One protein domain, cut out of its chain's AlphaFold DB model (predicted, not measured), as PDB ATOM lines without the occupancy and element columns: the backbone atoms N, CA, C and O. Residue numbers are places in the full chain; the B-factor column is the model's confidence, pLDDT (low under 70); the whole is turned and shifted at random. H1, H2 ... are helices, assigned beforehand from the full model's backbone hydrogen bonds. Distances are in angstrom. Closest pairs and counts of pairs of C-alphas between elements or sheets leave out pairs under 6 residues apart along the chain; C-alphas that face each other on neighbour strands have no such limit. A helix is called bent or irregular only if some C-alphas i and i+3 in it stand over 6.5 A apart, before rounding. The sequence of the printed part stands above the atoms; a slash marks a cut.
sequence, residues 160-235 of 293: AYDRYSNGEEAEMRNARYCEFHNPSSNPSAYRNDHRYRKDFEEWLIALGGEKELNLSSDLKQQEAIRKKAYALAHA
ATOM      1  N   ALA A 160      -9.833 -38.669  20.966       83.81
ATOM      2  CA  ALA A 160      -9.775 -37.539  20.032       83.81
ATOM      3  C   ALA A 160     -10.410 -36.275  20.616       83.81
ATOM      4  O   ALA A 160      -9.831 -35.199  20.505       83.81
ATOM      5  N   TYR A 161     -11.578 -36.402  21.244       84.00
ATOM      6  CA  TYR A 161     -12.269 -35.271  21.843       84.00
ATOM      7  C   TYR A 161     -11.543 -34.751  23.084       84.00
ATOM      8  O   TYR A 161     -11.444 -33.542  23.261       84.00
ATOM      9  N   ASP A 162     -10.993 -35.644  23.910       85.00
ATOM     10  CA  ASP A 162     -10.194 -35.260  25.077       85.00
ATOM     11  C   ASP A 162      -8.976 -34.420  24.647       85.00
ATOM     12  O   ASP A 162      -8.808 -33.292  25.108       85.00
ATOM     13  N   ARG A 163      -8.210 -34.889  23.652       82.81
ATOM     14  CA  ARG A 163      -7.089 -34.133  23.059       82.81
ATOM     15  C   ARG A 163      -7.526 -32.807  22.439       82.81
ATOM     16  O   ARG A 163      -6.915 -31.783  22.725       82.81
ATOM     17  N   TYR A 164      -8.608 -32.808  21.659       83.00
ATOM     18  CA  TYR A 164      -9.181 -31.587  21.082       83.00
ATOM     19  C   TYR A 164      -9.533 -30.560  22.166       83.00
ATOM     20  O   TYR A 164      -9.169 -29.391  22.055       83.00
ATOM     21  N   SER A 165     -10.187 -30.998  23.246       80.94
ATOM     22  CA  SER A 165     -10.570 -30.123  24.358       80.94
ATOM     23  C   SER A 165      -9.370 -29.555  25.124       80.94
ATOM     24  O   SER A 165      -9.474 -28.470  25.692       80.94
ATOM     25  N   ASN A 166      -8.230 -30.249  25.081       79.88
ATOM     26  CA  ASN A 166      -6.967 -29.837  25.690       79.88
ATOM     27  C   ASN A 166      -6.030 -29.086  24.718       79.88
ATOM     28  O   ASN A 166      -4.946 -28.673  25.123       79.88
ATOM     29  N   GLY A 167      -6.435 -28.870  23.459       75.06
ATOM     30  CA  GLY A 167      -5.642 -28.149  22.455       75.06
ATOM     31  C   GLY A 167      -4.482 -28.952  21.847       75.06
ATOM     32  O   GLY A 167      -3.538 -28.358  21.330       75.06
ATOM     33  N   GLU A 168      -4.535 -30.283  21.910       74.50
ATOM     34  CA  GLU A 168      -3.521 -31.188  21.354       74.50
ATOM     35  C   GLU A 168      -3.883 -31.666  19.933       74.50
ATOM     36  O   GLU A 168      -5.058 -31.777  19.573       74.50
ATOM     37  N   GLU A 169      -2.876 -32.022  19.123       61.09
ATOM     38  CA  GLU A 169      -3.108 -32.654  17.816       61.09
ATOM     39  C   GLU A 169      -3.717 -34.062  17.978       61.09
ATOM     40  O   GLU A 169      -3.178 -34.957  18.642       61.09
ATOM     41  N   ALA A 170      -4.879 -34.278  17.355       56.78
ATOM     42  CA  ALA A 170      -5.609 -35.536  17.437       56.78
ATOM     43  C   ALA A 170      -5.009 -36.601  16.497       56.78
ATOM     44  O   ALA A 170      -5.296 -36.640  15.302       56.78
ATOM     45  N   GLU A 171      -4.220 -37.536  17.033       54.47
ATOM     46  CA  GLU A 171      -3.849 -38.744  16.288       54.47
ATOM     47  C   GLU A 171      -5.048 -39.702  16.182       54.47
ATOM     48  O   GLU A 171      -5.673 -40.084  17.171       54.47
ATOM     49  N   MET A 172      -5.363 -40.151  14.966       55.72
ATOM     50  CA  MET A 172      -6.638 -40.831  14.675       55.72
ATOM     51  C   MET A 172      -6.707 -42.319  15.024       55.72
ATOM     52  O   MET A 172      -7.752 -42.963  14.868       55.72
ATOM     53  N   ARG A 173      -5.606 -42.926  15.472       54.41
ATOM     54  CA  ARG A 173      -5.597 -44.365  15.764       54.41
ATOM     55  C   ARG A 173      -6.304 -44.618  17.098       54.41
ATOM     56  O   ARG A 173      -5.887 -44.113  18.128       54.41
ATOM     57  N   ASN A 174      -7.359 -45.437  17.079       58.25
ATOM     58  CA  ASN A 174      -8.162 -45.844  18.250       58.25
ATOM     59  C   ASN A 174      -8.933 -44.727  18.977       58.25
ATOM     60  O   ASN A 174      -9.457 -44.953  20.066       58.25
ATOM     61  N   ALA A 175      -9.118 -43.580  18.334       72.00
ATOM     62  CA  ALA A 175      -9.801 -42.413  18.884       72.00
ATOM     63  C   ALA A 175     -11.313 -42.586  19.175       72.00
ATOM     64  O   ALA A 175     -11.963 -41.643  19.599       72.00
ATOM     65  N   ARG A 176     -11.888 -43.783  18.985       82.06
ATOM     66  CA  ARG A 176     -13.294 -44.111  19.316       82.06
ATOM     67  C   ARG A 176     -13.531 -44.426  20.792       82.06
ATOM     68  O   ARG A 176     -14.671 -44.452  21.254       82.06
ATOM     69  N   TYR A 177     -12.464 -44.727  21.522       88.62
ATOM     70  CA  TYR A 177     -12.534 -45.140  22.917       88.62
ATOM     71  C   TYR A 177     -11.868 -44.100  23.809       88.62
ATOM     72  O   TYR A 177     -11.033 -43.329  23.347       88.62
ATOM     73  N   CYS A 178     -12.252 -44.072  25.084       91.25
ATOM     74  CA  CYS A 178     -11.508 -43.341  26.108       91.25
ATOM     75  C   CYS A 178     -10.221 -44.092  26.476       91.25
ATOM     76  O   CYS A 178     -10.102 -45.286  26.194       91.25
ATOM     77  N   GLU A 179      -9.311 -43.440  27.196       89.88
ATOM     78  CA  GLU A 179      -8.018 -44.025  27.588       89.88
ATOM     79  C   GLU A 179      -8.154 -45.359  28.349       89.88
ATOM     80  O   GLU A 179      -7.436 -46.328  28.103       89.88
ATOM     81  N   PHE A 180      -9.172 -45.466  29.207       91.00
ATOM     82  CA  PHE A 180      -9.483 -46.685  29.963       91.00
ATOM     83  C   PHE A 180      -9.970 -47.859  29.093       91.00
ATOM     84  O   PHE A 180      -9.844 -49.027  29.471       91.00
ATOM     85  N   HIS A 181     -10.545 -47.555  27.929       92.94
ATOM     86  CA  HIS A 181     -11.041 -48.525  26.950       92.94
ATOM     87  C   HIS A 181     -10.158 -48.598  25.702       92.94
ATOM     88  O   HIS A 181     -10.552 -49.230  24.724       92.94
ATOM     89  N   ASN A 182      -8.971 -47.989  25.719       89.06
ATOM     90  CA  ASN A 182      -8.036 -48.038  24.605       89.06
ATOM     91  C   ASN A 182      -7.544 -49.487  24.416       89.06
ATOM     92  O   ASN A 182      -6.923 -50.037  25.323       89.06
ATOM     93  N   PRO A 183      -7.799 -50.161  23.278       86.44
ATOM     94  CA  PRO A 183      -7.374 -51.551  23.082       86.44
ATOM     95  C   PRO A 183      -5.853 -51.733  23.046       86.44
ATOM     96  O   PRO A 183      -5.373 -52.856  23.202       86.44
ATOM     97  N   SER A 184      -5.114 -50.647  22.801       84.31
ATOM     98  CA  SER A 184      -3.652 -50.635  22.779       84.31
ATOM     99  C   SER A 184      -3.027 -50.358  24.149       84.31
ATOM    100  O   SER A 184      -1.823 -50.553  24.288       84.31
ATOM    101  N   SER A 185      -3.801 -49.907  25.146       83.12
ATOM    102  CA  SER A 185      -3.285 -49.670  26.498       83.12
ATOM    103  C   SER A 185      -3.294 -50.957  27.332       83.12
ATOM    104  O   SER A 185      -4.083 -51.879  27.106       83.12
ATOM    105  N   ASN A 186      -2.388 -51.044  28.306       79.00
ATOM    106  CA  ASN A 186      -2.370 -52.113  29.300       79.00
ATOM    107  C   ASN A 186      -2.155 -51.489  30.691       79.00
ATOM    108  O   ASN A 186      -1.108 -50.876  30.894       79.00
ATOM    109  N   PRO A 187      -3.095 -51.630  31.645       84.19
ATOM    110  CA  PRO A 187      -4.344 -52.393  31.559       84.19
ATOM    111  C   PRO A 187      -5.449 -51.670  30.775       84.19
ATOM    112  O   PRO A 187      -5.671 -50.478  30.954       84.19
ATOM    113  N   SER A 188      -6.202 -52.427  29.969       90.06
ATOM    114  CA  SER A 188      -7.382 -51.934  29.246       90.06
ATOM    115  C   SER A 188      -8.637 -52.707  29.632       90.06
ATOM    116  O   SER A 188      -8.671 -53.942  29.603       90.06
ATOM    117  N   ALA A 189      -9.711 -51.980  29.943       91.25
ATOM    118  CA  ALA A 189     -11.019 -52.571  30.207       91.25
ATOM    119  C   ALA A 189     -11.789 -52.919  28.925       91.25
ATOM    120  O   ALA A 189     -12.878 -53.484  29.011       91.25
ATOM    121  N   TYR A 190     -11.230 -52.632  27.740       90.94
ATOM    122  CA  TYR A 190     -11.890 -52.821  26.446       90.94
ATOM    123  C   TYR A 190     -12.575 -54.184  26.327       90.94
ATOM    124  O   TYR A 190     -13.784 -54.265  26.145       90.94
ATOM    125  N   ARG A 191     -11.821 -55.277  26.507       87.75
ATOM    126  CA  ARG A 191     -12.359 -56.643  26.367       87.75
ATOM    127  C   ARG A 191     -13.443 -56.958  27.395       87.75
ATOM    128  O   ARG A 191     -14.360 -57.722  27.106       87.75
ATOM    129  N   ASN A 192     -13.323 -56.391  28.593       88.06
ATOM    130  CA  ASN A 192     -14.277 -56.615  29.666       88.06
ATOM    131  C   ASN A 192     -15.595 -55.900  29.405       88.06
ATOM    132  O   ASN A 192     -16.644 -56.486  29.642       88.06
ATOM    133  N   ASP A 193     -15.560 -54.677  28.902       91.31
ATOM    134  CA  ASP A 193     -16.771 -53.866  28.807       91.31
ATOM    135  C   ASP A 193     -17.427 -53.978  27.430       91.31
ATOM    136  O   ASP A 193     -18.638 -53.813  27.303       91.31
ATOM    137  N   HIS A 194     -16.678 -54.428  26.419       90.31
ATOM    138  CA  HIS A 194     -17.209 -54.738  25.092       90.31
ATOM    139  C   HIS A 194     -18.372 -55.745  25.129       90.31
ATOM    140  O   HIS A 194     -19.284 -55.665  24.309       90.31
ATOM    141  N   ARG A 195     -18.401 -56.673  26.099       88.44
ATOM    142  CA  ARG A 195     -19.521 -57.625  26.256       88.44
ATOM    143  C   ARG A 195     -20.839 -56.962  26.669       88.44
ATOM    144  O   ARG A 195     -21.888 -57.530  26.404       88.44
ATOM    145  N   TYR A 196     -20.786 -55.785  27.296       88.44
ATOM    146  CA  TYR A 196     -21.965 -55.019  27.715       88.44
ATOM    147  C   TYR A 196     -22.364 -53.948  26.697       88.44
ATOM    148  O   TYR A 196     -23.322 -53.219  26.934       88.44
ATOM    149  N   ARG A 197     -21.652 -53.839  25.566       89.81
ATOM    150  CA  ARG A 197     -21.892 -52.806  24.551       89.81
ATOM    151  C   ARG A 197     -23.350 -52.770  24.097       89.81
ATOM    152  O   ARG A 197     -23.936 -51.699  24.027       89.81
ATOM    153  N   LYS A 198     -23.930 -53.938  23.811       87.19
ATOM    154  CA  LYS A 198     -25.315 -54.033  23.340       87.19
ATOM    155  C   LYS A 198     -26.296 -53.511  24.393       87.19
ATOM    156  O   LYS A 198     -27.081 -52.623  24.093       87.19
ATOM    157  N   ASP A 199     -26.186 -54.005  25.625       85.38
ATOM    158  CA  ASP A 199     -27.036 -53.575  26.741       85.38
ATOM    159  C   ASP A 199     -26.876 -52.072  27.014       85.38
ATOM    160  O   ASP A 199     -27.849 -51.373  27.281       85.38
ATOM    161  N   PHE A 200     -25.650 -51.550  26.923       90.00
ATOM    162  CA  PHE A 200     -25.365 -50.125  27.065       90.00
ATOM    163  C   PHE A 200     -26.070 -49.287  25.997       90.00
ATOM    164  O   PHE A 200     -26.709 -48.296  26.341       90.00
ATOM    165  N   GLU A 201     -25.992 -49.689  24.726       88.50
ATOM    166  CA  GLU A 201     -26.679 -49.009  23.622       88.50
ATOM    167  C   GLU A 201     -28.208 -49.059  23.784       88.50
ATOM    168  O   GLU A 201     -28.877 -48.046  23.582       88.50
ATOM    169  N   GLU A 202     -28.764 -50.201  24.200       84.88
ATOM    170  CA  GLU A 202     -30.199 -50.350  24.477       84.88
ATOM    171  C   GLU A 202     -30.649 -49.416  25.615       84.88
ATOM    172  O   GLU A 202     -31.635 -48.688  25.473       84.88
ATOM    173  N   TRP A 203     -29.890 -49.352  26.716       86.38
ATOM    174  CA  TRP A 203     -30.169 -48.429  27.821       86.38
ATOM    175  C   TRP A 203     -29.999 -46.962  27.442       86.38
ATOM    176  O   TRP A 203     -30.730 -46.112  27.952       86.38
ATOM    177  N   LEU A 204     -29.038 -46.655  26.573       87.56
ATOM    178  CA  LEU A 204     -28.809 -45.302  26.090       87.56
ATOM    179  C   LEU A 204     -30.036 -44.791  25.330       87.56
ATOM    180  O   LEU A 204     -30.526 -43.709  25.641       87.56
ATOM    181  N   ILE A 205     -30.576 -45.607  24.421       84.50
ATOM    182  CA  ILE A 205     -31.801 -45.298  23.670       84.50
ATOM    183  C   ILE A 205     -33.001 -45.179  24.620       84.50
ATOM    184  O   ILE A 205     -33.751 -44.208  24.542       84.50
ATOM    185  N   ALA A 206     -33.162 -46.122  25.555       79.25
ATOM    186  CA  ALA A 206     -34.285 -46.128  26.497       79.25
ATOM    187  C   ALA A 206     -34.326 -44.890  27.413       79.25
ATOM    188  O   ALA A 206     -35.397 -44.465  27.833       79.25
ATOM    189  N   LEU A 207     -33.168 -44.302  27.723       81.25
ATOM    190  CA  LEU A 207     -33.062 -43.088  28.535       81.25
ATOM    191  C   LEU A 207     -33.144 -41.787  27.711       81.25
ATOM    192  O   LEU A 207     -32.927 -40.712  28.273       81.25
ATOM    193  N   GLY A 208     -33.431 -41.871  26.406       80.12
ATOM    194  CA  GLY A 208     -33.495 -40.717  25.503       80.12
ATOM    195  C   GLY A 208     -32.123 -40.149  25.126       80.12
ATOM    196  O   GLY A 208     -32.016 -38.976  24.785       80.12
ATOM    197  N   GLY A 209     -31.063 -40.951  25.244       77.88
ATOM    198  CA  GLY A 209     -29.717 -40.579  24.823       77.88
ATOM    199  C   GLY A 209     -29.502 -40.776  23.326       77.88
ATOM    200  O   GLY A 209     -30.123 -41.628  22.689       77.88
ATOM    201  N   GLU A 210     -28.569 -40.010  22.769       71.81
ATOM    202  CA  GLU A 210     -28.197 -40.120  21.359       71.81
ATOM    203  C   GLU A 210     -27.075 -41.149  21.189       71.81
ATOM    204  O   GLU A 210     -26.063 -41.137  21.898       71.81
ATOM    205  N   LYS A 211     -27.257 -42.069  20.235       66.00
ATOM    206  CA  LYS A 211     -26.256 -43.096  19.915       66.00
ATOM    207  C   LYS A 211     -25.041 -42.491  19.213       66.00
ATOM    208  O   LYS A 211     -23.905 -42.836  19.536       66.00
ATOM    209  N   GLU A 212     -25.304 -41.574  18.292       61.31
ATOM    210  CA  GLU A 212     -24.322 -40.778  17.575       61.31
ATOM    211  C   GLU A 212     -24.615 -39.327  17.919       61.31
ATOM    212  O   GLU A 212     -25.628 -38.785  17.494       61.31
ATOM    213  N   LEU A 213     -23.789 -38.749  18.780       55.88
ATOM    214  CA  LEU A 213     -23.929 -37.342  19.110       55.88
ATOM    215  C   LEU A 213     -23.449 -36.522  17.923       55.88
ATOM    216  O   LEU A 213     -22.440 -36.871  17.318       55.88
ATOM    217  N   ASN A 214     -24.188 -35.464  17.611       53.69
ATOM    218  CA  ASN A 214     -23.644 -34.307  16.920       53.69
ATOM    219  C   ASN A 214     -23.190 -33.311  17.996       53.69
ATOM    220  O   ASN A 214     -23.799 -33.223  19.064       53.69
ATOM    221  N   LEU A 215     -22.154 -32.518  17.715       56.00
ATOM    222  CA  LEU A 215     -21.616 -31.507  18.643       56.00
ATOM    223  C   LEU A 215     -22.659 -30.462  19.108       56.00
ATOM    224  O   LEU A 215     -22.403 -29.706  20.041       56.00
ATOM    225  N   SER A 216     -23.825 -30.410  18.454       53.16
ATOM    226  CA  SER A 216     -24.957 -29.538  18.779       53.16
ATOM    227  C   SER A 216     -25.731 -29.934  20.044       53.16
ATOM    228  O   SER A 216     -26.551 -29.147  20.514       53.16
ATOM    229  N   SER A 217     -25.528 -31.142  20.572       63.44
ATOM    230  CA  SER A 217     -26.280 -31.675  21.717       63.44
ATOM    231  C   SER A 217     -25.630 -31.280  23.055       63.44
ATOM    232  O   SER A 217     -24.405 -31.224  23.157       63.44
ATOM    233  N   ASP A 218     -26.424 -31.034  24.111       81.62
ATOM    234  CA  ASP A 218     -25.894 -30.711  25.451       81.62
ATOM    235  C   ASP A 218     -25.045 -31.873  25.997       81.62
ATOM    236  O   ASP A 218     -25.550 -32.897  26.475       81.62
ATOM    237  N   LEU A 219     -23.724 -31.694  25.940       83.69
ATOM    238  CA  LEU A 219     -22.745 -32.699  26.339       83.69
ATOM    239  C   LEU A 219     -22.886 -33.106  27.807       83.69
ATOM    240  O   LEU A 219     -22.697 -34.279  28.125       83.69
ATOM    241  N   LYS A 220     -23.262 -32.187  28.707       85.88
ATOM    242  CA  LYS A 220     -23.421 -32.509  30.136       85.88
ATOM    243  C   LYS A 220     -24.632 -33.402  30.363       85.88
ATOM    244  O   LYS A 220     -24.563 -34.368  31.129       85.88
ATOM    245  N   GLN A 221     -25.739 -33.103  29.686       85.44
ATOM    246  CA  GLN A 221     -26.928 -33.947  29.732       85.44
ATOM    247  C   GLN A 221     -26.620 -35.347  29.191       85.44
ATOM    248  O   GLN A 221     -26.982 -36.351  29.812       85.44
ATOM    249  N   GLN A 222     -25.903 -35.426  28.073       85.81
ATOM    250  CA  GLN A 222     -25.565 -36.693  27.427       85.81
ATOM    251  C   GLN A 222     -24.573 -37.517  28.248       85.81
ATOM    252  O   GLN A 222     -24.769 -38.723  28.405       85.81
ATOM    253  N   GLU A 223     -23.582 -36.885  28.876       89.44
ATOM    254  CA  GLU A 223     -22.711 -37.554  29.841       89.44
ATOM    255  C   GLU A 223     -23.534 -38.179  30.978       89.44
ATOM    256  O   GLU A 223     -23.360 -39.356  31.309       89.44
ATOM    257  N   ALA A 224     -24.486 -37.431  31.547       87.69
ATOM    258  CA  ALA A 224     -25.331 -37.918  32.631       87.69
ATOM    259  C   ALA A 224     -26.215 -39.105  32.206       87.69
ATOM    260  O   ALA A 224     -26.381 -40.056  32.978       87.69
ATOM    261  N   ILE A 225     -26.765 -39.076  30.986       87.38
ATOM    262  CA  ILE A 225     -27.552 -40.182  30.425       87.38
ATOM    263  C   ILE A 225     -26.661 -41.407  30.194       87.38
ATOM    264  O   ILE A 225     -26.969 -42.491  30.695       87.38
ATOM    265  N   ARG A 226     -25.519 -41.244  29.515       91.69
ATOM    266  CA  ARG A 226     -24.562 -42.334  29.259       91.69
ATOM    267  C   ARG A 226     -24.054 -42.948  30.560       91.69
ATOM    268  O   ARG A 226     -23.940 -44.167  30.661       91.69
ATOM    269  N   LYS A 227     -23.803 -42.144  31.595       91.44
ATOM    270  CA  LYS A 227     -23.356 -42.641  32.906       91.44
ATOM    271  C   LYS A 227     -24.403 -43.549  33.553       91.44
ATOM    272  O   LYS A 227     -24.054 -44.588  34.113       91.44
ATOM    273  N   LYS A 228     -25.689 -43.201  33.428       85.88
ATOM    274  CA  LYS A 228     -26.803 -44.049  33.884       85.88
ATOM    275  C   LYS A 228     -26.929 -45.319  33.046       85.88
ATOM    276  O   LYS A 228     -27.020 -46.401  33.623       85.88
ATOM    277  N   ALA A 229     -26.881 -45.200  31.719       88.75
ATOM    278  CA  ALA A 229     -26.955 -46.342  30.809       88.75
ATOM    279  C   ALA A 229     -25.836 -47.355  31.081       88.75
ATOM    280  O   ALA A 229     -26.086 -48.553  31.200       88.75
ATOM    281  N   TYR A 230     -24.610 -46.871  31.285       91.19
ATOM    282  CA  TYR A 230     -23.468 -47.713  31.627       91.19
ATOM    283  C   TYR A 230     -23.685 -48.454  32.948       91.19
ATOM    284  O   TYR A 230     -23.476 -49.664  33.037       91.19
ATOM    285  N   ALA A 231     -24.152 -47.748  33.983       86.06
ATOM    286  CA  ALA A 231     -24.423 -48.360  35.278       86.06
ATOM    287  C   ALA A 231     -25.501 -49.455  35.185       86.06
ATOM    288  O   ALA A 231     -25.390 -50.466  35.882       86.06
ATOM    289  N   LEU A 232     -26.524 -49.262  34.344       84.06
ATOM    290  CA  LEU A 232     -27.601 -50.228  34.109       84.06
ATOM    291  C   LEU A 232     -27.118 -51.451  33.323       84.06
ATOM    292  O   LEU A 232     -27.406 -52.577  33.731       84.06
ATOM    293  N   ALA A 233     -26.317 -51.251  32.275       88.00
ATOM    294  CA  ALA A 233     -25.701 -52.339  31.514       88.00
ATOM    295  C   ALA A 233     -24.818 -53.226  32.412       88.00
ATOM    296  O   ALA A 233     -24.896 -54.455  32.390       88.00
ATOM    297  N   HIS A 234     -24.045 -52.610  33.308       86.38
ATOM    298  CA  HIS A 234     -23.172 -53.329  34.238       86.38
ATOM    299  C   HIS A 234     -23.892 -53.931  35.455       86.38
ATOM    300  O   HIS A 234     -23.322 -54.781  36.145       86.38
ATOM    301  N   ALA A 235     -25.144 -53.550  35.723       79.88
ATOM    302  CA  ALA A 235     -25.908 -54.042  36.869       79.88
ATOM    303  C   ALA A 235     -26.306 -55.527  36.755       79.88
ATOM    304  O   ALA A 235     -26.776 -56.115  37.739       79.88
TER     305      ALA A 235
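Overview. This is residues 160 to 235 of the 293 residues of an uncharacterized protein of Halomonas icarae (UniProt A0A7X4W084). The model is a flat, open U: the short helix H1 and the coiled stretch of residues 166 to 189 make one side, the first part of the kinked helix H2 makes the base, and the rest of H2 with H3 packed on it makes the other side. Residues 214 to 220 stick out, of which 219 and 220 belong to H3. The printed part has 76 residues with three named helices, in the order H1, H2, H3, and no named strand; the class is all helix. It is only just compact, close to loose, with a radius of gyration of the C-alphas of 13.4 A and spans of 35 by 31 by 15 A.

Along the chain. H1 is residues 160 to 165, 8.6 A from first to last C-alpha, beginning at C-alpha 160 (-9.775, -37.539, 20.032). H2 is residues 190 to 206, 23.4 A long, beginning at C-alpha 190 (-11.890, -52.821, 26.446). H3 is residues 219 to 234, 22.1 A long, ending at C-alpha 234 (-23.172, -53.329, 34.238).

Arrangement. H1 is apart from both H2 and H3. H2 is irregular, with C-alphas 195 and 198 7.4 A apart, and has a kink of 51 degrees near residue 197; its line is a rough one. H2 and H3 touch, their closest C-alphas being those of Trp 203 and Ala 229, 4.9 A apart. They run opposite ways at a steep tilt of 65 degrees. In H1 and H3 every O i to N i+4 pair is within hydrogen-bond range; in H2, 9 of 13 are.

Size, cuts and confidence. The two C-alphas farthest apart, those of Glu 169 and Ala 235, are 36.6 A apart. The printed part has no cut. Both links are long, 24 residues from H1 to H2 and 12 from H2 to H3. The mean pLDDT of the printed part is 80.7, and residues 169 to 174 and 211 to 217 are under 70.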